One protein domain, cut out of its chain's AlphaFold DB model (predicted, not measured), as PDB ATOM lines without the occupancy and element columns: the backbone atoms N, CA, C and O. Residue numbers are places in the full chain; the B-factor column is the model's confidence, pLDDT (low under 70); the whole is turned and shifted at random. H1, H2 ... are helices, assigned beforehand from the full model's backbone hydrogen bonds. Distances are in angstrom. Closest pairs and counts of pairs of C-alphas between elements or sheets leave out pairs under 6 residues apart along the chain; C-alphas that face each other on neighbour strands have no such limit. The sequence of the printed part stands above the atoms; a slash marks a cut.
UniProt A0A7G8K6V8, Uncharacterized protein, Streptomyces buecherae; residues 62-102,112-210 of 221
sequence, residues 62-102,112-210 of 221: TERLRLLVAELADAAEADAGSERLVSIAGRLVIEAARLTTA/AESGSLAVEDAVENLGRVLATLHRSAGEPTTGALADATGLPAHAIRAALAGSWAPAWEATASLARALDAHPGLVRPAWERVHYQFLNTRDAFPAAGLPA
ATOM      1  N   THR A  62      -1.049 -17.099  52.709       73.62
ATOM      2  CA  THR A  62      -1.272 -16.945  54.155       73.62
ATOM      3  C   THR A  62      -2.699 -17.296  54.575       73.62
ATOM      4  O   THR A  62      -2.899 -17.966  55.584       73.62
ATOM      5  N   GLU A  63      -3.695 -16.865  53.806       79.50
ATOM      6  CA  GLU A  63      -5.100 -17.140  54.104       79.50
ATOM      7  C   GLU A  63      -5.440 -18.618  53.898       79.50
ATOM      8  O   GLU A  63      -6.087 -19.243  54.735       79.50
ATOM      9  N   ARG A  64      -4.910 -19.229  52.836       80.00
ATOM     10  CA  ARG A  64      -5.085 -20.660  52.588       80.00
ATOM     11  C   ARG A  64      -4.425 -21.527  53.663       80.00
ATOM     12  O   ARG A  64      -4.987 -22.550  54.040       80.00
ATOM     13  N   LEU A  65      -3.272 -21.106  54.188       83.88
ATOM     14  CA  LEU A  65      -2.630 -21.765  55.325       83.88
ATOM     15  C   LEU A  65      -3.503 -21.732  56.577       83.88
ATOM     16  O   LEU A  65      -3.661 -22.764  57.219       83.88
ATOM     17  N   ARG A  66      -4.106 -20.583  56.906       85.88
ATOM     18  CA  ARG A  66      -5.012 -20.474  58.062       85.88
ATOM     19  C   ARG A  66      -6.192 -21.432  57.954       85.88
ATOM     20  O   ARG A  66      -6.495 -22.118  58.923       85.88
ATOM     21  N   LEU A  67      -6.805 -21.513  56.773       86.19
ATOM     22  CA  LEU A  67      -7.924 -22.423  56.524       86.19
ATOM     23  C   LEU A  67      -7.517 -23.893  56.693       86.19
ATOM     24  O   LEU A  67      -8.235 -24.650  57.334       86.19
ATOM     25  N   LEU A  68      -6.348 -24.290  56.179       83.25
ATOM     26  CA  LEU A  68      -5.847 -25.664  56.317       83.25
ATOM     27  C   LEU A  68      -5.467 -26.019  57.760       83.25
ATOM     28  O   LEU A  68      -5.656 -27.160  58.172       83.25
ATOM     29  N   VAL A  69      -4.938 -25.064  58.533       93.12
ATOM     30  CA  VAL A  69      -4.668 -25.258  59.967       93.12
ATOM     31  C   VAL A  69      -5.971 -25.455  60.740       93.12
ATOM     32  O   VAL A  69      -6.045 -26.371  61.554       93.12
ATOM     33  N   ALA A  70      -6.992 -24.637  60.470       91.12
ATOM     34  CA  ALA A  70      -8.304 -24.780  61.099       91.12
ATOM     35  C   ALA A  70      -8.945 -26.136  60.755       91.12
ATOM     36  O   ALA A  70      -9.351 -26.866  61.649       91.12
ATOM     37  N   GLU A  71      -8.917 -26.532  59.480       89.06
ATOM     38  CA  GLU A  71      -9.444 -27.828  59.034       89.06
ATOM     39  C   GLU A  71      -8.720 -29.014  59.697       89.06
ATOM     40  O   GLU A  71      -9.345 -30.028  60.011       89.06
ATOM     41  N   LEU A  72      -7.406 -28.903  59.928       91.31
ATOM     42  CA  LEU A  72      -6.630 -29.936  60.617       91.31
ATOM     43  C   LEU A  72      -7.018 -30.044  62.095       91.31
ATOM     44  O   LEU A  72      -7.122 -31.158  62.605       91.31
ATOM     45  N   ALA A  73      -7.224 -28.906  62.762       91.19
ATOM     46  CA  ALA A  73      -7.655 -28.859  64.156       91.19
ATOM     47  C   ALA A  73      -9.054 -29.472  64.319       91.19
ATOM     48  O   ALA A  73      -9.215 -30.397  65.110       91.19
ATOM     49  N   ASP A  74     -10.015 -29.060  63.486       89.88
ATOM     50  CA  ASP A  74     -11.381 -29.597  63.501       89.88
ATOM     51  C   ASP A  74     -11.397 -31.114  63.250       89.88
ATOM     52  O   ASP A  74     -12.131 -31.865  63.892       89.88
ATOM     53  N   ALA A  75     -10.567 -31.595  62.318       85.81
ATOM     54  CA  ALA A  75     -10.459 -33.022  62.028       85.81
ATOM     55  C   ALA A  75      -9.839 -33.814  63.191       85.81
ATOM     56  O   ALA A  75     -10.245 -34.951  63.425       85.81
ATOM     57  N   ALA A  76      -8.874 -33.237  63.910       89.12
ATOM     58  CA  ALA A  76      -8.267 -33.871  65.077       89.12
ATOM     59  C   ALA A  76      -9.243 -33.925  66.264       89.12
ATOM     60  O   ALA A  76      -9.313 -34.945  66.944       89.12
ATOM     61  N   GLU A  77     -10.032 -32.870  66.481       91.62
ATOM     62  CA  GLU A  77     -11.067 -32.833  67.524       91.62
ATOM     63  C   GLU A  77     -12.222 -33.800  67.242       91.62
ATOM     64  O   GLU A  77     -12.763 -34.411  68.161       91.62
ATOM     65  N   ALA A  78     -12.573 -33.986  65.968       88.88
ATOM     66  CA  ALA A  78     -13.595 -34.937  65.539       88.88
ATOM     67  C   ALA A  78     -13.124 -36.406  65.528       88.88
ATOM     68  O   ALA A  78     -13.855 -37.262  65.025       88.88
ATOM     69  N   ASP A  79     -11.913 -36.692  66.022       88.12
ATOM     70  CA  ASP A  79     -11.256 -38.008  65.987       88.12
ATOM     71  C   ASP A  79     -11.289 -38.635  64.581       88.12
ATOM     72  O   ASP A  79     -11.567 -39.820  64.369       88.12
ATOM     73  N   ALA A  80     -11.073 -37.792  63.565       83.12
ATOM     74  CA  ALA A  80     -11.086 -38.237  62.187       83.12
ATOM     75  C   ALA A  80      -9.956 -39.244  61.943       83.12
ATOM     76  O   ALA A  80      -8.827 -39.074  62.406       83.12
ATOM     77  N   GLY A  81     -10.245 -40.269  61.138       88.38
ATOM     78  CA  GLY A  81      -9.266 -41.296  60.787       88.38
ATOM     79  C   GLY A  81      -7.949 -40.715  60.255       88.38
ATOM     80  O   GLY A  81      -7.925 -39.698  59.553       88.38
ATOM     81  N   SER A  82      -6.848 -41.401  60.559       77.75
ATOM     82  CA  SER A  82      -5.471 -40.984  60.255       77.75
ATOM     83  C   SER A  82      -5.238 -40.592  58.791       77.75
ATOM     84  O   SER A  82      -4.497 -39.651  58.515       77.75
ATOM     85  N   GLU A  83      -5.919 -41.242  57.846       75.25
ATOM     86  CA  GLU A  83      -5.861 -40.918  56.416       75.25
ATOM     87  C   GLU A  83      -6.291 -39.469  56.118       75.25
ATOM     88  O   GLU A  83      -5.646 -38.754  55.344       75.25
ATOM     89  N   ARG A  84      -7.348 -38.993  56.787       75.00
ATOM     90  CA  ARG A  84      -7.869 -37.634  56.608       75.00
ATOM     91  C   ARG A  84      -6.916 -36.594  57.192       75.00
ATOM     92  O   ARG A  84      -6.662 -35.578  56.546       75.00
ATOM     93  N   LEU A  85      -6.335 -36.875  58.358       79.06
ATOM     94  CA  LEU A  85      -5.339 -36.010  58.999       79.06
ATOM     95  C   LEU A  85      -4.072 -35.872  58.141       79.06
ATOM     96  O   LEU A  85      -3.607 -34.757  57.904       79.06
ATOM     97  N   VAL A  86      -3.557 -36.983  57.601       80.38
ATOM     98  CA  VAL A  86      -2.383 -36.986  56.711       80.38
ATOM     99  C   VAL A  86      -2.654 -36.194  55.428       80.38
ATOM    100  O   VAL A  86      -1.795 -35.432  54.982       80.38
ATOM    101  N   SER A  87      -3.855 -36.308  54.859       72.81
ATOM    102  CA  SER A  87      -4.254 -35.549  53.667       72.81
ATOM    103  C   SER A  87      -4.291 -34.032  53.914       72.81
ATOM    104  O   SER A  87      -3.758 -33.250  53.118       72.81
ATOM    105  N   ILE A  88      -4.866 -33.587  55.038       73.38
ATOM    106  CA  ILE A  88      -4.904 -32.162  55.402       73.38
ATOM    107  C   ILE A  88      -3.484 -31.641  55.686       73.38
ATOM    108  O   ILE A  88      -3.086 -30.613  55.133       73.38
ATOM    109  N   ALA A  89      -2.684 -32.383  56.458       79.62
ATOM    110  CA  ALA A  89      -1.298 -32.030  56.760       79.62
ATOM    111  C   ALA A  89      -0.423 -31.948  55.494       79.62
ATOM    112  O   ALA A  89       0.373 -31.020  55.345       79.62
ATOM    113  N   GLY A  90      -0.609 -32.860  54.534       71.94
ATOM    114  CA  GLY A  90       0.088 -32.827  53.246       71.94
ATOM    115  C   GLY A  90      -0.204 -31.553  52.445       71.94
ATOM    116  O   GLY A  90       0.718 -30.927  51.913       71.94
ATOM    117  N   ARG A  91      -1.469 -31.108  52.408       81.44
ATOM    118  CA  ARG A  91      -1.853 -29.831  51.775       81.44
ATOM    119  C   ARG A  91      -1.220 -28.631  52.485       81.44
ATOM    120  O   ARG A  91      -0.741 -27.716  51.814       81.44
ATOM    121  N   LEU A  92      -1.160 -28.656  53.817       77.69
ATOM    122  CA  LEU A  92      -0.552 -27.598  54.629       77.69
ATOM    123  C   LEU A  92       0.949 -27.437  54.341       77.69
ATOM    124  O   LEU A  92       1.416 -26.323  54.112       77.69
ATOM    125  N   VAL A  93       1.695 -28.545  54.280       77.00
ATOM    126  CA  VAL A  93       3.137 -28.539  53.969       77.00
ATOM    127  C   VAL A  93       3.407 -27.940  52.587       77.00
ATOM    128  O   VAL A  93       4.332 -27.141  52.424       77.00
ATOM    129  N   ILE A  94       2.582 -28.275  51.590       68.06
ATOM    130  CA  ILE A  94       2.722 -27.752  50.225       68.06
ATOM    131  C   ILE A  94       2.529 -26.232  50.185       68.06
ATOM    132  O   ILE A  94       3.291 -25.544  49.503       68.06
ATOM    133  N   GLU A  95       1.530 -25.698  50.889       74.19
ATOM    134  CA  GLU A  95       1.291 -24.250  50.931       74.19
ATOM    135  C   GLU A  95       2.349 -23.515  51.772       74.19
ATOM    136  O   GLU A  95       2.769 -22.419  51.405       74.19
ATOM    137  N   ALA A  96       2.875 -24.129  52.837       71.44
ATOM    138  CA  ALA A  96       3.928 -23.530  53.660       71.44
ATOM    139  C   ALA A  96       5.252 -23.406  52.888       71.44
ATOM    140  O   ALA A  96       5.923 -22.375  52.953       71.44
ATOM    141  N   ALA A  97       5.585 -24.411  52.072       70.19
ATOM    142  CA  ALA A  97       6.752 -24.380  51.192       70.19
ATOM    143  C   ALA A  97       6.691 -23.254  50.135       70.19
ATOM    144  O   ALA A  97       7.719 -22.777  49.649       70.19
ATOM    145  N   ARG A  98       5.487 -22.785  49.776       67.81
ATOM    146  CA  ARG A  98       5.324 -21.627  48.880       67.81
ATOM    147  C   ARG A  98       5.645 -20.299  49.563       67.81
ATOM    148  O   ARG A  98       6.035 -19.358  48.882       67.81
ATOM    149  N   LEU A  99       5.502 -20.204  50.886       65.38
ATOM    150  CA  LEU A  99       5.907 -19.006  51.625       65.38
ATOM    151  C   LEU A  99       7.411 -18.948  51.849       65.38
ATOM    152  O   LEU A  99       7.989 -17.873  51.735       65.38
ATOM    153  N   THR A 100       8.054 -20.082  52.133       56.09
ATOM    154  CA  THR A 100       9.508 -20.111  52.328       56.09
ATOM    155  C   THR A 100      10.244 -19.716  51.049       56.09
ATOM    156  O   THR A 100      11.129 -18.871  51.094       56.09
ATOM    157  N   THR A 101       9.783 -20.202  49.894       54.22
ATOM    158  CA  THR A 101      10.305 -19.797  48.574       54.22
ATOM    159  C   THR A 101      10.031 -18.329  48.220       54.22
ATOM    160  O   THR A 101      10.784 -17.739  47.450       54.22
ATOM    161  N   ALA A 102       8.993 -17.708  48.791       52.50
ATOM    162  CA  ALA A 102       8.697 -16.287  48.599       52.50
ATOM    163  C   ALA A 102       9.476 -15.357  49.552       52.50
ATOM    164  O   ALA A 102       9.601 -14.166  49.267       52.50
ATOM    165  N   ALA A 112      14.147 -14.540  31.708       46.84
ATOM    166  CA  ALA A 112      14.747 -15.770  31.178       46.84
ATOM    167  C   ALA A 112      15.538 -16.562  32.239       46.84
ATOM    168  O   ALA A 112      15.570 -17.790  32.218       46.84
ATOM    169  N   GLU A 113      16.147 -15.869  33.201       44.31
ATOM    170  CA  GLU A 113      16.849 -16.478  34.331       44.31
ATOM    171  C   GLU A 113      15.878 -16.912  35.440       44.31
ATOM    172  O   GLU A 113      16.163 -17.879  36.143       44.31
ATOM    173  N   SER A 114      14.721 -16.249  35.567       52.34
ATOM    174  CA  SER A 114      13.657 -16.620  36.514       52.34
ATOM    175  C   SER A 114      13.031 -17.977  36.189       52.34
ATOM    176  O   SER A 114      12.782 -18.762  37.097       52.34
ATOM    177  N   GLY A 115      12.818 -18.278  34.902       58.97
ATOM    178  CA  GLY A 115      12.294 -19.578  34.475       58.97
ATOM    179  C   GLY A 115      13.273 -20.727  34.734       58.97
ATOM    180  O   GLY A 115      12.870 -21.775  35.223       58.97
ATOM    181  N   SER A 116      14.570 -20.514  34.474       64.00
ATOM    182  CA  SER A 116      15.602 -21.530  34.736       64.00
ATOM    183  C   SER A 116      15.721 -21.839  36.227       64.00
ATOM    184  O   SER A 116      15.702 -23.005  36.594       64.00
ATOM    185  N   LEU A 117      15.778 -20.814  37.086       66.75
ATOM    186  CA  LEU A 117      15.857 -21.009  38.538       66.75
ATOM    187  C   LEU A 117      14.611 -21.720  39.087       66.75
ATOM    188  O   LEU A 117      14.740 -22.630  39.892       66.75
ATOM    189  N   ALA A 118      13.419 -21.401  38.572       77.50
ATOM    190  CA  ALA A 118      12.188 -22.077  38.981       77.50
ATOM    191  C   ALA A 118      12.157 -23.574  38.610       77.50
ATOM    192  O   ALA A 118      11.556 -24.375  39.329       77.50
ATOM    193  N   VAL A 119      12.790 -23.964  37.496       78.50
ATOM    194  CA  VAL A 119      12.965 -25.380  37.136       78.50
ATOM    195  C   VAL A 119      13.972 -26.042  38.073       78.50
ATOM    196  O   VAL A 119      13.690 -27.123  38.578       78.50
ATOM    197  N   GLU A 120      15.109 -25.398  38.348       79.56
ATOM    198  CA  GLU A 120      16.140 -25.918  39.259       79.56
ATOM    199  C   GLU A 120      15.576 -26.148  40.672       79.56
ATOM    200  O   GLU A 120      15.700 -27.254  41.202       79.56
ATOM    201  N   ASP A 121      14.840 -25.176  41.217       82.56
ATOM    202  CA  ASP A 121      14.168 -25.281  42.520       82.56
ATOM    203  C   ASP A 121      13.149 -26.433  42.548       82.56
ATOM    204  O   ASP A 121      13.008 -27.154  43.541       82.56
ATOM    205  N   ALA A 122      12.425 -26.643  41.443       84.75
ATOM    206  CA  ALA A 122      11.473 -27.740  41.332       84.75
ATOM    207  C   ALA A 122      12.171 -29.110  41.295       84.75
ATOM    208  O   ALA A 122      11.682 -30.053  41.927       84.75
ATOM    209  N   VAL A 123      13.300 -29.229  40.579       84.62
ATOM    210  CA  VAL A 123      14.105 -30.461  40.511       84.62
ATOM    211  C   VAL A 123      14.714 -30.769  41.877       84.62
ATOM    212  O   VAL A 123      14.643 -31.911  42.336       84.62
ATOM    213  N   GLU A 124      15.231 -29.756  42.570       86.00
ATOM    214  CA  GLU A 124      15.767 -29.918  43.919       86.00
ATOM    215  C   GLU A 124      14.677 -30.379  44.896       86.00
ATOM    216  O   GLU A 124      14.871 -31.326  45.659       86.00
ATOM    217  N   ASN A 125      13.489 -29.769  44.830       88.62
ATOM    218  CA  ASN A 125      12.350 -30.181  45.642       88.62
ATOM    219  C   ASN A 125      11.942 -31.641  45.378       88.62
ATOM    220  O   ASN A 125      11.662 -32.374  46.327       88.62
ATOM    221  N   LEU A 126      11.911 -32.083  44.115       89.62
ATOM    222  CA  LEU A 126      11.665 -33.490  43.785       89.62
ATOM    223  C   LEU A 126      12.735 -34.399  44.411       89.62
ATOM    224  O   LEU A 126      12.389 -35.409  45.025       89.62
ATOM    225  N   GLY A 127      14.009 -34.012  44.325       88.56
ATOM    226  CA  GLY A 127      15.111 -34.744  44.947       88.56
ATOM    227  C   GLY A 127      14.970 -34.866  46.461       88.56
ATOM    228  O   GLY A 127      15.101 -35.963  46.995       88.56
ATOM    229  N   ARG A 128      14.594 -33.788  47.163       89.19
ATOM    230  CA  ARG A 128      14.350 -33.830  48.618       89.19
ATOM    231  C   ARG A 128      13.240 -34.814  48.996       89.19
ATOM    232  O   ARG A 128      13.382 -35.537  49.984       89.19
ATOM    233  N   VAL A 129      12.155 -34.865  48.218       88.88
ATOM    234  CA  VAL A 129      11.057 -35.827  48.433       88.88
ATOM    235  C   VAL A 129      11.564 -37.257  48.244       88.88
ATOM    236  O   VAL A 129      11.378 -38.088  49.130       88.88
ATOM    237  N   LEU A 130      12.265 -37.536  47.143       88.69
ATOM    238  CA  LEU A 130      12.822 -38.864  46.871       88.69
ATOM    239  C   LEU A 130      13.857 -39.286  47.923       88.69
ATOM    240  O   LEU A 130      13.837 -40.427  48.370       88.69
ATOM    241  N   ALA A 131      14.715 -38.371  48.375       87.44
ATOM    242  CA  ALA A 131      15.676 -38.623  49.446       87.44
ATOM    243  C   ALA A 131      14.992 -38.910  50.790       87.44
ATOM    244  O   ALA A 131      15.498 -39.686  51.595       87.44
ATOM    245  N   THR A 132      13.838 -38.292  51.041       86.69
ATOM    246  CA  THR A 132      13.041 -38.577  52.239       86.69
ATOM    247  C   THR A 132      12.464 -39.984  52.176       86.69
ATOM    248  O   THR A 132      12.637 -40.736  53.127       86.69
ATOM    249  N   LEU A 133      11.883 -40.371  51.037       82.38
ATOM    250  CA  LEU A 133      11.406 -41.739  50.816       82.38
ATOM    251  C   LEU A 133      12.539 -42.765  50.913       82.38
ATOM    252  O   LEU A 133      12.366 -43.810  51.527       82.38
ATOM    253  N   HIS A 134      13.715 -42.445  50.370       86.38
ATOM    254  CA  HIS A 134      14.900 -43.298  50.451       86.38
ATOM    255  C   HIS A 134      15.326 -43.573  51.895       86.38
ATOM    256  O   HIS A 134      15.539 -44.728  52.250       86.38
ATOM    257  N   ARG A 135      15.352 -42.544  52.749       85.81
ATOM    258  CA  ARG A 135      15.622 -42.713  54.185       85.81
ATOM    259  C   ARG A 135      14.516 -43.480  54.904       85.81
ATOM    260  O   ARG A 135      14.813 -44.365  55.698       85.81
ATOM    261  N   SER A 136      13.250 -43.178  54.613       77.69
ATOM    262  CA  SER A 136      12.105 -43.886  55.204       77.69
ATOM    263  C   SER A 136      12.072 -45.373  54.837       77.69
ATOM    264  O   SER A 136      11.640 -46.179  55.651       77.69
ATOM    265  N   ALA A 137      12.578 -45.738  53.658       78.31
ATOM    266  CA  ALA A 137      12.702 -47.118  53.193       78.31
ATOM    267  C   ALA A 137      13.930 -47.866  53.759       78.31
ATOM    268  O   ALA A 137      14.211 -48.985  53.334       78.31
ATOM    269  N   GLY A 138      14.690 -47.268  54.686       84.31
ATOM    270  CA  GLY A 138      15.884 -47.890  55.273       84.31
ATOM    271  C   GLY A 138      17.144 -47.773  54.412       84.31
ATOM    272  O   GLY A 138      18.040 -48.604  54.519       84.31
ATOM    273  N   GLU A 139      17.208 -46.753  53.554       84.56
ATOM    274  CA  GLU A 139      18.355 -46.436  52.696       84.56
ATOM    275  C   GLU A 139      18.823 -47.600  51.797       84.56
ATOM    276  O   GLU A 139      20.009 -47.949  51.781       84.56
ATOM    277  N   PRO A 140      17.928 -48.197  50.985       84.62
ATOM    278  CA  PRO A 140      18.303 -49.270  50.073       84.62
ATOM    279  C   PRO A 140      19.428 -48.825  49.133       84.62
ATOM    280  O   PRO A 140      19.473 -47.685  48.656       84.62
ATOM    281  N   THR A 141      20.367 -49.728  48.854       91.06
ATOM    282  CA  THR A 141      21.533 -49.383  48.035       91.06
ATOM    283  C   THR A 141      21.116 -48.975  46.621       91.06
ATOM    284  O   THR A 141      20.183 -49.520  46.033       91.06
ATOM    285  N   THR A 142      21.855 -48.037  46.019       87.94
ATOM    286  CA  THR A 142      21.560 -47.611  44.636       87.94
ATOM    287  C   THR A 142      21.714 -48.724  43.595       87.94
ATOM    288  O   THR A 142      21.155 -48.593  42.513       87.94
ATOM    289  N   GLY A 143      22.427 -49.812  43.917       83.44
ATOM    290  CA  GLY A 143      22.474 -51.029  43.099       83.44
ATOM    291  C   GLY A 143      21.157 -51.804  43.146       83.44
ATOM    292  O   GLY A 143      20.567 -52.042  42.102       83.44
ATOM    293  N   ALA A 144      20.624 -52.067  44.343       86.50
ATOM    294  CA  ALA A 144      19.325 -52.728  44.496       86.50
ATOM    295  C   ALA A 144      18.182 -51.935  43.832       86.50
ATOM    296  O   ALA A 144      17.303 -52.505  43.190       86.50
ATOM    297  N   LEU A 145      18.220 -50.602  43.932       87.62
ATOM    298  CA  LEU A 145      17.266 -49.736  43.234       87.62
ATOM    299  C   LEU A 145      17.455 -49.761  41.714       87.62
ATOM    300  O   LEU A 145      16.472 -49.658  40.983       87.62
ATOM    301  N   ALA A 146      18.692 -49.887  41.228       86.75
ATOM    302  CA  ALA A 146      18.968 -50.000  39.800       86.75
ATOM    303  C   ALA A 146      18.381 -51.292  39.226       86.75
ATOM    304  O   ALA A 146      17.694 -51.242  38.208       86.75
ATOM    305  N   ASP A 147      18.552 -52.407  39.933       84.88
ATOM    306  CA  ASP A 147      17.985 -53.699  39.543       84.88
ATOM    307  C   ASP A 147      16.447 -53.663  39.540       84.88
ATOM    308  O   ASP A 147      15.810 -54.165  38.617       84.88
ATOM    309  N   ALA A 148      15.838 -53.002  40.530       85.62
ATOM    310  CA  ALA A 148      14.383 -52.904  40.654       85.62
ATOM    311  C   ALA A 148      13.723 -51.938  39.649       85.62
ATOM    312  O   ALA A 148      12.539 -52.080  39.343       85.62
ATOM    313  N   THR A 149      14.448 -50.926  39.161       85.62
ATOM    314  CA  THR A 149      13.883 -49.856  38.313       85.62
ATOM    315  C   THR A 149      14.389 -49.873  36.873       85.62
ATOM    316  O   THR A 149      13.838 -49.165  36.031       85.62
ATOM    317  N   GLY A 150      15.457 -50.621  36.581       79.94
ATOM    318  CA  GLY A 150      16.177 -50.561  35.307       79.94
ATOM    319  C   GLY A 150      16.948 -49.251  35.086       79.94
ATOM    320  O   GLY A 150      17.516 -49.049  34.013       79.94
ATOM    321  N   LEU A 151      16.976 -48.346  36.072       80.56
ATOM    322  CA  LEU A 151      17.731 -47.097  35.998       80.56
ATOM    323  C   LEU A 151      19.181 -47.332  36.415       80.56
ATOM    324  O   LEU A 151      19.435 -48.021  37.399       80.56
ATOM    325  N   PRO A 152      20.165 -46.704  35.758       80.00
ATOM    326  CA  PRO A 152      21.541 -46.847  36.187       80.00
ATOM    327  C   PRO A 152      21.748 -46.165  37.549       80.00
ATOM    328  O   PRO A 152      21.244 -45.070  37.805       80.00
ATOM    329  N   ALA A 153      22.561 -46.775  38.414       82.00
ATOM    330  CA  ALA A 153      22.758 -46.314  39.791       82.00
ATOM    331  C   ALA A 153      23.209 -44.841  39.903       82.00
ATOM    332  O   ALA A 153      22.877 -44.153  40.867       82.00
ATOM    333  N   HIS A 154      23.949 -44.322  38.914       79.31
ATOM    334  CA  HIS A 154      24.344 -42.910  38.884       79.31
ATOM    335  C   HIS A 154      23.154 -41.962  38.668       79.31
ATOM    336  O   HIS A 154      23.133 -40.887  39.260       79.31
ATOM    337  N   ALA A 155      22.157 -42.362  37.875       77.12
ATOM    338  CA  ALA A 155      20.948 -41.579  37.645       77.12
ATOM    339  C   ALA A 155      20.068 -41.561  38.902       77.12
ATOM    340  O   ALA A 155      19.553 -40.514  39.279       77.12
ATOM    341  N   ILE A 156      19.993 -42.682  39.625       85.50
ATOM    342  CA  ILE A 156      19.318 -42.750  40.930       85.50
ATOM    343  C   ILE A 156      19.993 -41.811  41.936       85.50
ATOM    344  O   ILE A 156      19.314 -41.018  42.582       85.50
ATOM    345  N   ARG A 157      21.333 -41.821  42.025       87.94
ATOM    346  CA  ARG A 157      22.072 -40.865  42.872       87.94
ATOM    347  C   ARG A 157      21.794 -39.415  42.479       87.94
ATOM    348  O   ARG A 157      21.570 -38.588  43.356       87.94
ATOM    349  N   ALA A 158      21.779 -39.112  41.182       74.75
ATOM    350  CA  ALA A 158      21.503 -37.766  40.694       74.75
ATOM    351  C   ALA A 158      20.071 -37.306  41.028       74.75
ATOM    352  O   ALA A 158      19.885 -36.158  41.438       74.75
ATOM    353  N   ALA A 159      19.092 -38.211  40.919       86.06
ATOM    354  CA  ALA A 159      17.700 -37.970  41.293       86.06
ATOM    355  C   ALA A 159      17.545 -37.711  42.795       86.06
ATOM    356  O   ALA A 159      16.944 -36.714  43.183       86.06
ATOM    357  N   LEU A 160      18.138 -38.558  43.642       88.62
ATOM    358  CA  LEU A 160      18.115 -38.390  45.100       88.62
ATOM    359  C   LEU A 160      18.826 -37.103  45.547       88.62
ATOM    360  O   LEU A 160      18.393 -36.456  46.494       88.62
ATOM    361  N   ALA A 161      19.884 -36.700  44.841       85.75
ATOM    362  CA  ALA A 161      20.596 -35.449  45.092       85.75
ATOM    363  C   ALA A 161      19.861 -34.198  44.570       85.75
ATOM    364  O   ALA A 161      20.347 -33.090  44.774       85.75
ATOM    365  N   GLY A 162      18.738 -34.349  43.855       86.81
ATOM    366  CA  GLY A 162      18.028 -33.221  43.238       86.81
ATOM    367  C   GLY A 162      18.822 -32.531  42.126       86.81
ATOM    368  O   GLY A 162      18.594 -31.365  41.830       86.81
ATOM    369  N   SER A 163      19.769 -33.244  41.512       82.50
ATOM    370  CA  SER A 163      20.593 -32.737  40.402       82.50
ATOM    371  C   SER A 163      20.077 -33.164  39.024       82.50
ATOM    372  O   SER A 163      20.554 -32.674  38.000       82.50
ATOM    373  N   TRP A 164      19.096 -34.066  38.992       84.75
ATOM    374  CA  TRP A 164      18.435 -34.541  37.783       84.75
ATOM    375  C   TRP A 164      16.991 -34.947  38.093       84.75
ATOM    376  O   TRP A 164      16.727 -35.540  39.137       84.75
ATOM    377  N   ALA A 165      16.060 -34.647  37.188       88.00
ATOM    378  CA  ALA A 165      14.674 -35.097  37.284       88.00
ATOM    379  C   ALA A 165      14.394 -36.213  36.262       88.00
ATOM    380  O   ALA A 165      14.435 -35.937  35.058       88.00
ATOM    381  N   PRO A 166      14.068 -37.442  36.712       85.81
ATOM    382  CA  PRO A 166      13.635 -38.513  35.823       85.81
ATOM    383  C   PRO A 166      12.296 -38.193  35.141       85.81
ATOM    384  O   PRO A 166      11.492 -37.395  35.630       85.81
ATOM    385  N   ALA A 167      12.017 -38.881  34.030       86.31
ATOM    386  CA  ALA A 167      10.666 -38.946  33.474       86.31
ATOM    387  C   ALA A 167       9.683 -39.580  34.478       86.31
ATOM    388  O   ALA A 167      10.094 -40.281  35.408       86.31
ATOM    389  N   TRP A 168       8.383 -39.343  34.288       91.81
ATOM    390  CA  TRP A 168       7.357 -39.780  35.237       91.81
ATOM    391  C   TRP A 168       7.395 -41.291  35.489       91.81
ATOM    392  O   TRP A 168       7.311 -41.727  36.634       91.81
ATOM    393  N   GLU A 169       7.564 -42.091  34.442       89.44
ATOM    394  CA  GLU A 169       7.586 -43.551  34.503       89.44
ATOM    395  C   GLU A 169       8.728 -44.038  35.404       89.44
ATOM    396  O   GLU A 169       8.524 -44.877  36.284       89.44
ATOM    397  N   ALA A 170       9.907 -43.433  35.245       86.81
ATOM    398  CA  ALA A 170      11.089 -43.690  36.057       86.81
ATOM    399  C   ALA A 170      10.895 -43.233  37.514       86.81
ATOM    400  O   ALA A 170      11.223 -43.973  38.440       86.81
ATOM    401  N   THR A 171      10.310 -42.052  37.742       93.44
ATOM    402  CA  THR A 171       9.983 -41.557  39.092       93.44
ATOM    403  C   THR A 171       8.958 -42.450  39.797       93.44
ATOM    404  O   THR A 171       9.126 -42.768  40.973       93.44
ATOM    405  N   ALA A 172       7.920 -42.900  39.091       86.38
ATOM    406  CA  ALA A 172       6.907 -43.801  39.625       86.38
ATOM    407  C   ALA A 172       7.482 -45.191  39.927       86.38
ATOM    408  O   ALA A 172       7.119 -45.792  40.937       86.38
ATOM    409  N   SER A 173       8.383 -45.703  39.082       90.94
ATOM    410  CA  SER A 173       9.099 -46.955  39.349       90.94
ATOM    411  C   SER A 173       9.995 -46.835  40.578       90.94
ATOM    412  O   SER A 173       9.980 -47.720  41.428       90.94
ATOM    413  N   LEU A 174      10.724 -45.723  40.710       90.06
ATOM    414  CA  LEU A 174      11.576 -45.459  41.866       90.06
ATOM    415  C   LEU A 174      10.760 -45.342  43.159       90.06
ATOM    416  O   LEU A 174      11.159 -45.904  44.169       90.06
ATOM    417  N   ALA A 175       9.598 -44.683  43.127       88.12
ATOM    418  CA  ALA A 175       8.702 -44.621  44.281       88.12
ATOM    419  C   ALA A 175       8.240 -46.018  44.723       88.12
ATOM    420  O   ALA A 175       8.332 -46.330  45.904       88.12
ATOM    421  N   ARG A 176       7.838 -46.890  43.786       88.31
ATOM    422  CA  ARG A 176       7.459 -48.278  44.110       88.31
ATOM    423  C   ARG A 176       8.627 -49.095  44.665       88.31
ATOM    424  O   ARG A 176       8.429 -49.861  45.595       88.31
ATOM    425  N   ALA A 177       9.832 -48.918  44.123       91.00
ATOM    426  CA  ALA A 177      11.036 -49.582  44.627       91.00
ATOM    427  C   ALA A 177      11.429 -49.116  46.045       91.00
ATOM    428  O   ALA A 177      12.130 -49.832  46.752       91.00
ATOM    429  N   LEU A 178      10.967 -47.932  46.455       86.25
ATOM    430  CA  LEU A 178      11.091 -47.384  47.809       86.25
ATOM    431  C   LEU A 178       9.863 -47.684  48.688       86.25
ATOM    432  O   LEU A 178       9.672 -47.021  49.702       86.25
ATOM    433  N   ASP A 179       9.019 -48.632  48.274       84.88
ATOM    434  CA  ASP A 179       7.776 -49.020  48.953       84.88
ATOM    435  C   ASP A 179       6.789 -47.853  49.176       84.88
ATOM    436  O   ASP A 179       5.989 -47.822  50.109       84.88
ATOM    437  N   ALA A 180       6.833 -46.852  48.294       78.81
ATOM    438  CA  ALA A 180       5.976 -45.676  48.338       78.81
ATOM    439  C   ALA A 180       4.937 -45.690  47.209       78.81
ATOM    440  O   ALA A 180       5.218 -46.021  46.052       78.81
ATOM    441  N   HIS A 181       3.722 -45.232  47.517       83.56
ATOM    442  CA  HIS A 181       2.693 -45.057  46.499       83.56
ATOM    443  C   HIS A 181       3.079 -43.918  45.525       83.56
ATOM    444  O   HIS A 181       3.339 -42.798  45.980       83.56
ATOM    445  N   PRO A 182       3.051 -44.118  44.187       82.31
ATOM    446  CA  PRO A 182       3.457 -43.093  43.213       82.31
ATOM    447  C   PRO A 182       2.695 -41.765  43.327       82.31
ATOM    448  O   PRO A 182       3.230 -40.705  43.004       82.31
ATOM    449  N   GLY A 183       1.456 -41.798  43.825       75.38
ATOM    450  CA  GLY A 183       0.659 -40.594  44.081       75.38
ATOM    451  C   GLY A 183       1.308 -39.603  45.059       75.38
ATOM    452  O   GLY A 183       1.031 -38.414  44.965       75.38
ATOM    453  N   LEU A 184       2.211 -40.056  45.938       74.75
ATOM    454  CA  LEU A 184       2.917 -39.188  46.890       74.75
ATOM    455  C   LEU A 184       3.977 -38.305  46.213       74.75
ATOM    456  O   LEU A 184       4.189 -37.166  46.620       74.75
ATOM    457  N   VAL A 185       4.630 -38.809  45.162       86.25
ATOM    458  CA  VAL A 185       5.687 -38.081  44.432       86.25
ATOM    459  C   VAL A 185       5.152 -37.300  43.231       86.25
ATOM    460  O   VAL A 185       5.811 -36.372  42.755       86.25
ATOM    461  N   ARG A 186       3.943 -37.634  42.758       88.69
ATOM    462  CA  ARG A 186       3.299 -37.010  41.592       88.69
ATOM    463  C   ARG A 186       3.232 -35.477  41.678       88.69
ATOM    464  O   ARG A 186       3.678 -34.850  40.719       88.69
ATOM    465  N   PRO A 187       2.801 -34.845  42.789       86.81
ATOM    466  CA  PRO A 187       2.712 -33.384  42.853       86.81
ATOM    467  C   PRO A 187       4.077 -32.689  42.752       86.81
ATOM    468  O   PRO A 187       4.190 -31.595  42.197       86.81
ATOM    469  N   ALA A 188       5.133 -33.312  43.288       84.56
ATOM    470  CA  ALA A 188       6.491 -32.785  43.193       84.56
ATOM    471  C   ALA A 188       7.036 -32.900  41.762       84.56
ATOM    472  O   ALA A 188       7.640 -31.950  41.266       84.56
ATOM    473  N   TRP A 189       6.771 -34.021  41.086       91.38
ATOM    474  CA  TRP A 189       7.148 -34.225  39.688       91.38
ATOM    475  C   TRP A 189       6.398 -33.277  38.741       91.38
ATOM    476  O   TRP A 189       7.004 -32.638  37.883       91.38
ATOM    477  N   GLU A 190       5.090 -33.112  38.935       91.38
ATOM    478  CA  GLU A 190       4.265 -32.201  38.136       91.38
ATOM    479  C   GLU A 190       4.755 -30.757  38.228       91.38
ATOM    480  O   GLU A 190       4.762 -30.050  37.225       91.38
ATOM    481  N   ARG A 191       5.251 -30.321  39.393       87.44
ATOM    482  CA  ARG A 191       5.868 -28.996  39.536       87.44
ATOM    483  C   ARG A 191       7.070 -28.819  38.603       87.44
ATOM    484  O   ARG A 191       7.168 -27.772  37.970       87.44
ATOM    485  N   VAL A 192       7.941 -29.824  38.481       87.38
ATOM    486  CA  VAL A 192       9.065 -29.802  37.522       87.38
ATOM    487  C   VAL A 192       8.531 -29.693  36.100       87.38
ATOM    488  O   VAL A 192       8.956 -28.823  35.341       87.38
ATOM    489  N   HIS A 193       7.565 -30.544  35.755       82.94
ATOM    490  CA  HIS A 193       6.989 -30.596  34.419       82.94
ATOM    491  C   HIS A 193       6.325 -29.270  34.020       82.94
ATOM    492  O   HIS A 193       6.589 -28.749  32.938       82.94
ATOM    493  N   TYR A 194       5.527 -28.673  34.907       82.88
ATOM    494  CA  TYR A 194       4.862 -27.398  34.651       82.88
ATOM    495  C   TYR A 194       5.845 -26.234  34.546       82.88
ATOM    496  O   TYR A 194       5.706 -25.416  33.637       82.88
ATOM    497  N   GLN A 195       6.850 -26.157  35.427       82.94
ATOM    498  CA  GLN A 195       7.869 -25.106  35.327       82.94
ATOM    499  C   GLN A 195       8.647 -25.219  34.019       82.94
ATOM    500  O   GLN A 195       8.886 -24.222  33.342       82.94
ATOM    501  N   PHE A 196       8.963 -26.445  33.614       76.44
ATOM    502  CA  PHE A 196       9.644 -26.699  32.361       76.44
ATOM    503  C   PHE A 196       8.790 -26.328  31.134       76.44
ATOM    504  O   PHE A 196       9.260 -25.596  30.262       76.44
ATOM    505  N   LEU A 197       7.514 -26.726  31.082       75.44
ATOM    506  CA  LEU A 197       6.603 -26.312  30.003       75.44
ATOM    507  C   LEU A 197       6.451 -24.786  29.923       75.44
ATOM    508  O   LEU A 197       6.371 -24.220  28.831       75.44
ATOM    509  N   ASN A 198       6.476 -24.101  31.068       70.44
ATOM    510  CA  ASN A 198       6.423 -22.642  31.121       70.44
ATOM    511  C   ASN A 198       7.695 -21.977  30.546       70.44
ATOM    512  O   ASN A 198       7.649 -20.825  30.116       70.44
ATOM    513  N   THR A 199       8.814 -22.709  30.461       67.38
ATOM    514  CA  THR A 199      10.048 -22.264  29.783       67.38
ATOM    515  C   THR A 199      10.071 -22.511  28.265       67.38
ATOM    516  O   THR A 199      11.018 -22.084  27.613       67.38
ATOM    517  N   ARG A 200       8.996 -23.082  27.686       54.03
ATOM    518  CA  ARG A 200       8.802 -23.380  26.244       54.03
ATOM    519  C   ARG A 200       9.696 -24.472  25.632       54.03
ATOM    520  O   ARG A 200       9.711 -24.603  24.410       54.03
ATOM    521  N   ASP A 201      10.375 -25.281  26.435       55.50
ATOM    522  CA  ASP A 201      11.160 -26.420  25.942       55.50
ATOM    523  C   ASP A 201      10.329 -27.730  25.941       55.50
ATOM    524  O   ASP A 201       9.323 -27.844  26.643       55.50
ATOM    525  N   ALA A 202      10.725 -28.727  25.135       54.09
ATOM    526  CA  ALA A 202      10.105 -30.062  25.087       54.09
ATOM    527  C   ALA A 202      10.826 -31.046  26.026       54.09
ATOM    528  O   ALA A 202      12.057 -31.082  26.045       54.09
ATOM    529  N   PHE A 203      10.080 -31.820  26.827       49.50
ATOM    530  CA  PHE A 203      10.670 -32.598  27.926       49.50
ATOM    531  C   PHE A 203      11.403 -33.816  27.350       49.50
ATOM    532  O   PHE A 203      10.774 -34.625  26.662       49.50
ATOM    533  N   PRO A 204      12.715 -33.976  27.588       63.41
ATOM    534  CA  PRO A 204      13.464 -35.094  27.034       63.41
ATOM    535  C   PRO A 204      13.069 -36.408  27.719       63.41
ATOM    536  O   PRO A 204      12.915 -36.464  28.938       63.41
ATOM    537  N   ALA A 205      13.004 -37.500  26.950       51.75
ATOM    538  CA  ALA A 205      12.745 -38.842  27.485       51.75
ATOM    539  C   ALA A 205      13.779 -39.278  28.546       51.75
ATOM    540  O   ALA A 205      13.475 -40.075  29.427       51.75
ATOM    541  N   ALA A 206      14.990 -38.711  28.488       64.25
ATOM    542  CA  ALA A 206      16.081 -38.964  29.428       64.25
ATOM    543  C   ALA A 206      16.075 -38.050  30.677       64.25
ATOM    544  O   ALA A 206      16.981 -38.154  31.501       64.25
ATOM    545  N   GLY A 207      15.090 -37.160  30.843       65.56
ATOM    546  CA  GLY A 207      15.000 -36.258  31.998       65.56
ATOM    547  C   GLY A 207      15.898 -35.013  31.923       65.56
ATOM    548  O   GLY A 207      16.689 -34.842  30.995       65.56
ATOM    549  N   LEU A 208      15.751 -34.112  32.900       70.12
ATOM    550  CA  LEU A 208      16.385 -32.785  32.895       70.12
ATOM    551  C   LEU A 208      17.542 -32.684  33.896       70.12
ATOM    552  O   LEU A 208      17.355 -33.067  35.052       70.12
ATOM    553  N   PRO A 209      18.708 -32.128  33.513       68.44
ATOM    554  CA  PRO A 209      19.753 -31.765  34.465       68.44
ATOM    555  C   PRO A 209      19.378 -30.488  35.238       68.44
ATOM    556  O   PRO A 209      18.836 -29.545  34.666       68.44
ATOM    557  N   ALA A 210      19.734 -30.417  36.522       57.97
ATOM    558  CA  ALA A 210      19.480 -29.265  37.398       57.97
ATOM    559  C   ALA A 210      20.428 -28.075  37.173       57.97
ATOM    560  O   ALA A 210      20.381 -27.098  37.906       57.97
TER     561      ALA A 210
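What this domain is: This is residues 62 to 102 and 112 to 210 of the 221 residues of an uncharacterized protein of Streptomyces buecherae (UniProt A0A7G8K6V8). Two separate parts make this domain: a hairpin of two helices, H1 and H2, and a larger body in which H7 packs side by side on the long helix H3 and the shorter H4, H5 and H6 gather at the end of H3 where its last residues lie. Residues 199 to 210, after H7, fold back as a tail with no named element, and residues 208 to 209 pair antiparallel with residues 164 to 165, between H5 and H6. The printed part has 140 residues with seven named helices, H1 to H7 in that order, and no named strand; its class is all helix. The whole is compact, with a radius of gyration of the C-alphas of 16.6 A, and flat, spanning 47 by 39 by 19 A.

How they stand to each other: H1, residues 62 to 77, and H2, residues 82 to 102, form a helical hairpin and touch at a shallow tilt of 20 degrees, opposite ways; their closest C-alphas, Leu 68 and Leu 92, are 5.9 A apart. H3, residues 112 to 136, is apart from both. H4, residues 142 to 149, touches H5, residues 153 to 160, about perpendicular at 89 degrees, closest at the C-alphas of Thr 142 and Ala 153, 5.2 A. H5 touches H3, with residues 126 to 134 of H3 alone, about perpendicular at 73 degrees; the closest C-alphas, Gly 127 and Leu 160, are 4.7 A apart. H6, residues 168 to 177, touches H4 at a steep tilt of 65 degrees, closest at the C-alphas of Thr 149 and Ser 173, 5.7 A. H6 is close to H3 but not clearly touching, with C-alphas 130 and 175 at 7.5 A. H7, residues 186 to 198, touches H3 at a shallow tilt of 14 degrees, opposite ways, closest at the C-alphas of Ala 122 and Val 192, 5.0 A. H6 and H7 form a helical hairpin that only just touches, with 3 pairs of C-alphas within 8 A. Every O i to N i+4 pair is within hydrogen-bond range in H1, H4, H5 and H6; the counts are 15 of 17 in H2, 20 of 21 in H3 and 8 of 9 in H7.

Where its parts are: H1 begins at C-alpha 62, (-1.272, -16.945, 54.155), and is 23.0 A long from first to last C-alpha. H2 measures 30.8 A. H3 begins at C-alpha 112, (14.747, -15.770, 31.178), and measures 37.1 A. H4, H5 and H6 have 8, 8 and 10 residues. H7, 18.1 A long, ends at C-alpha 198, (6.423, -22.642, 31.121).

The domain as a whole: The two C-alphas farthest apart, Asp 79 and Ala 112, are 48.8 A apart. Residues 103 to 111 are not printed, and C-alphas 102 and 112 across the cut are 18.4 A apart. Of the links that are printed whole, none is long. The mean pLDDT of the printed part is 79.7; it is under 70 at residue 94 and residues 98 to 102, 112 to 117, 199 to 207 and 209 to 210.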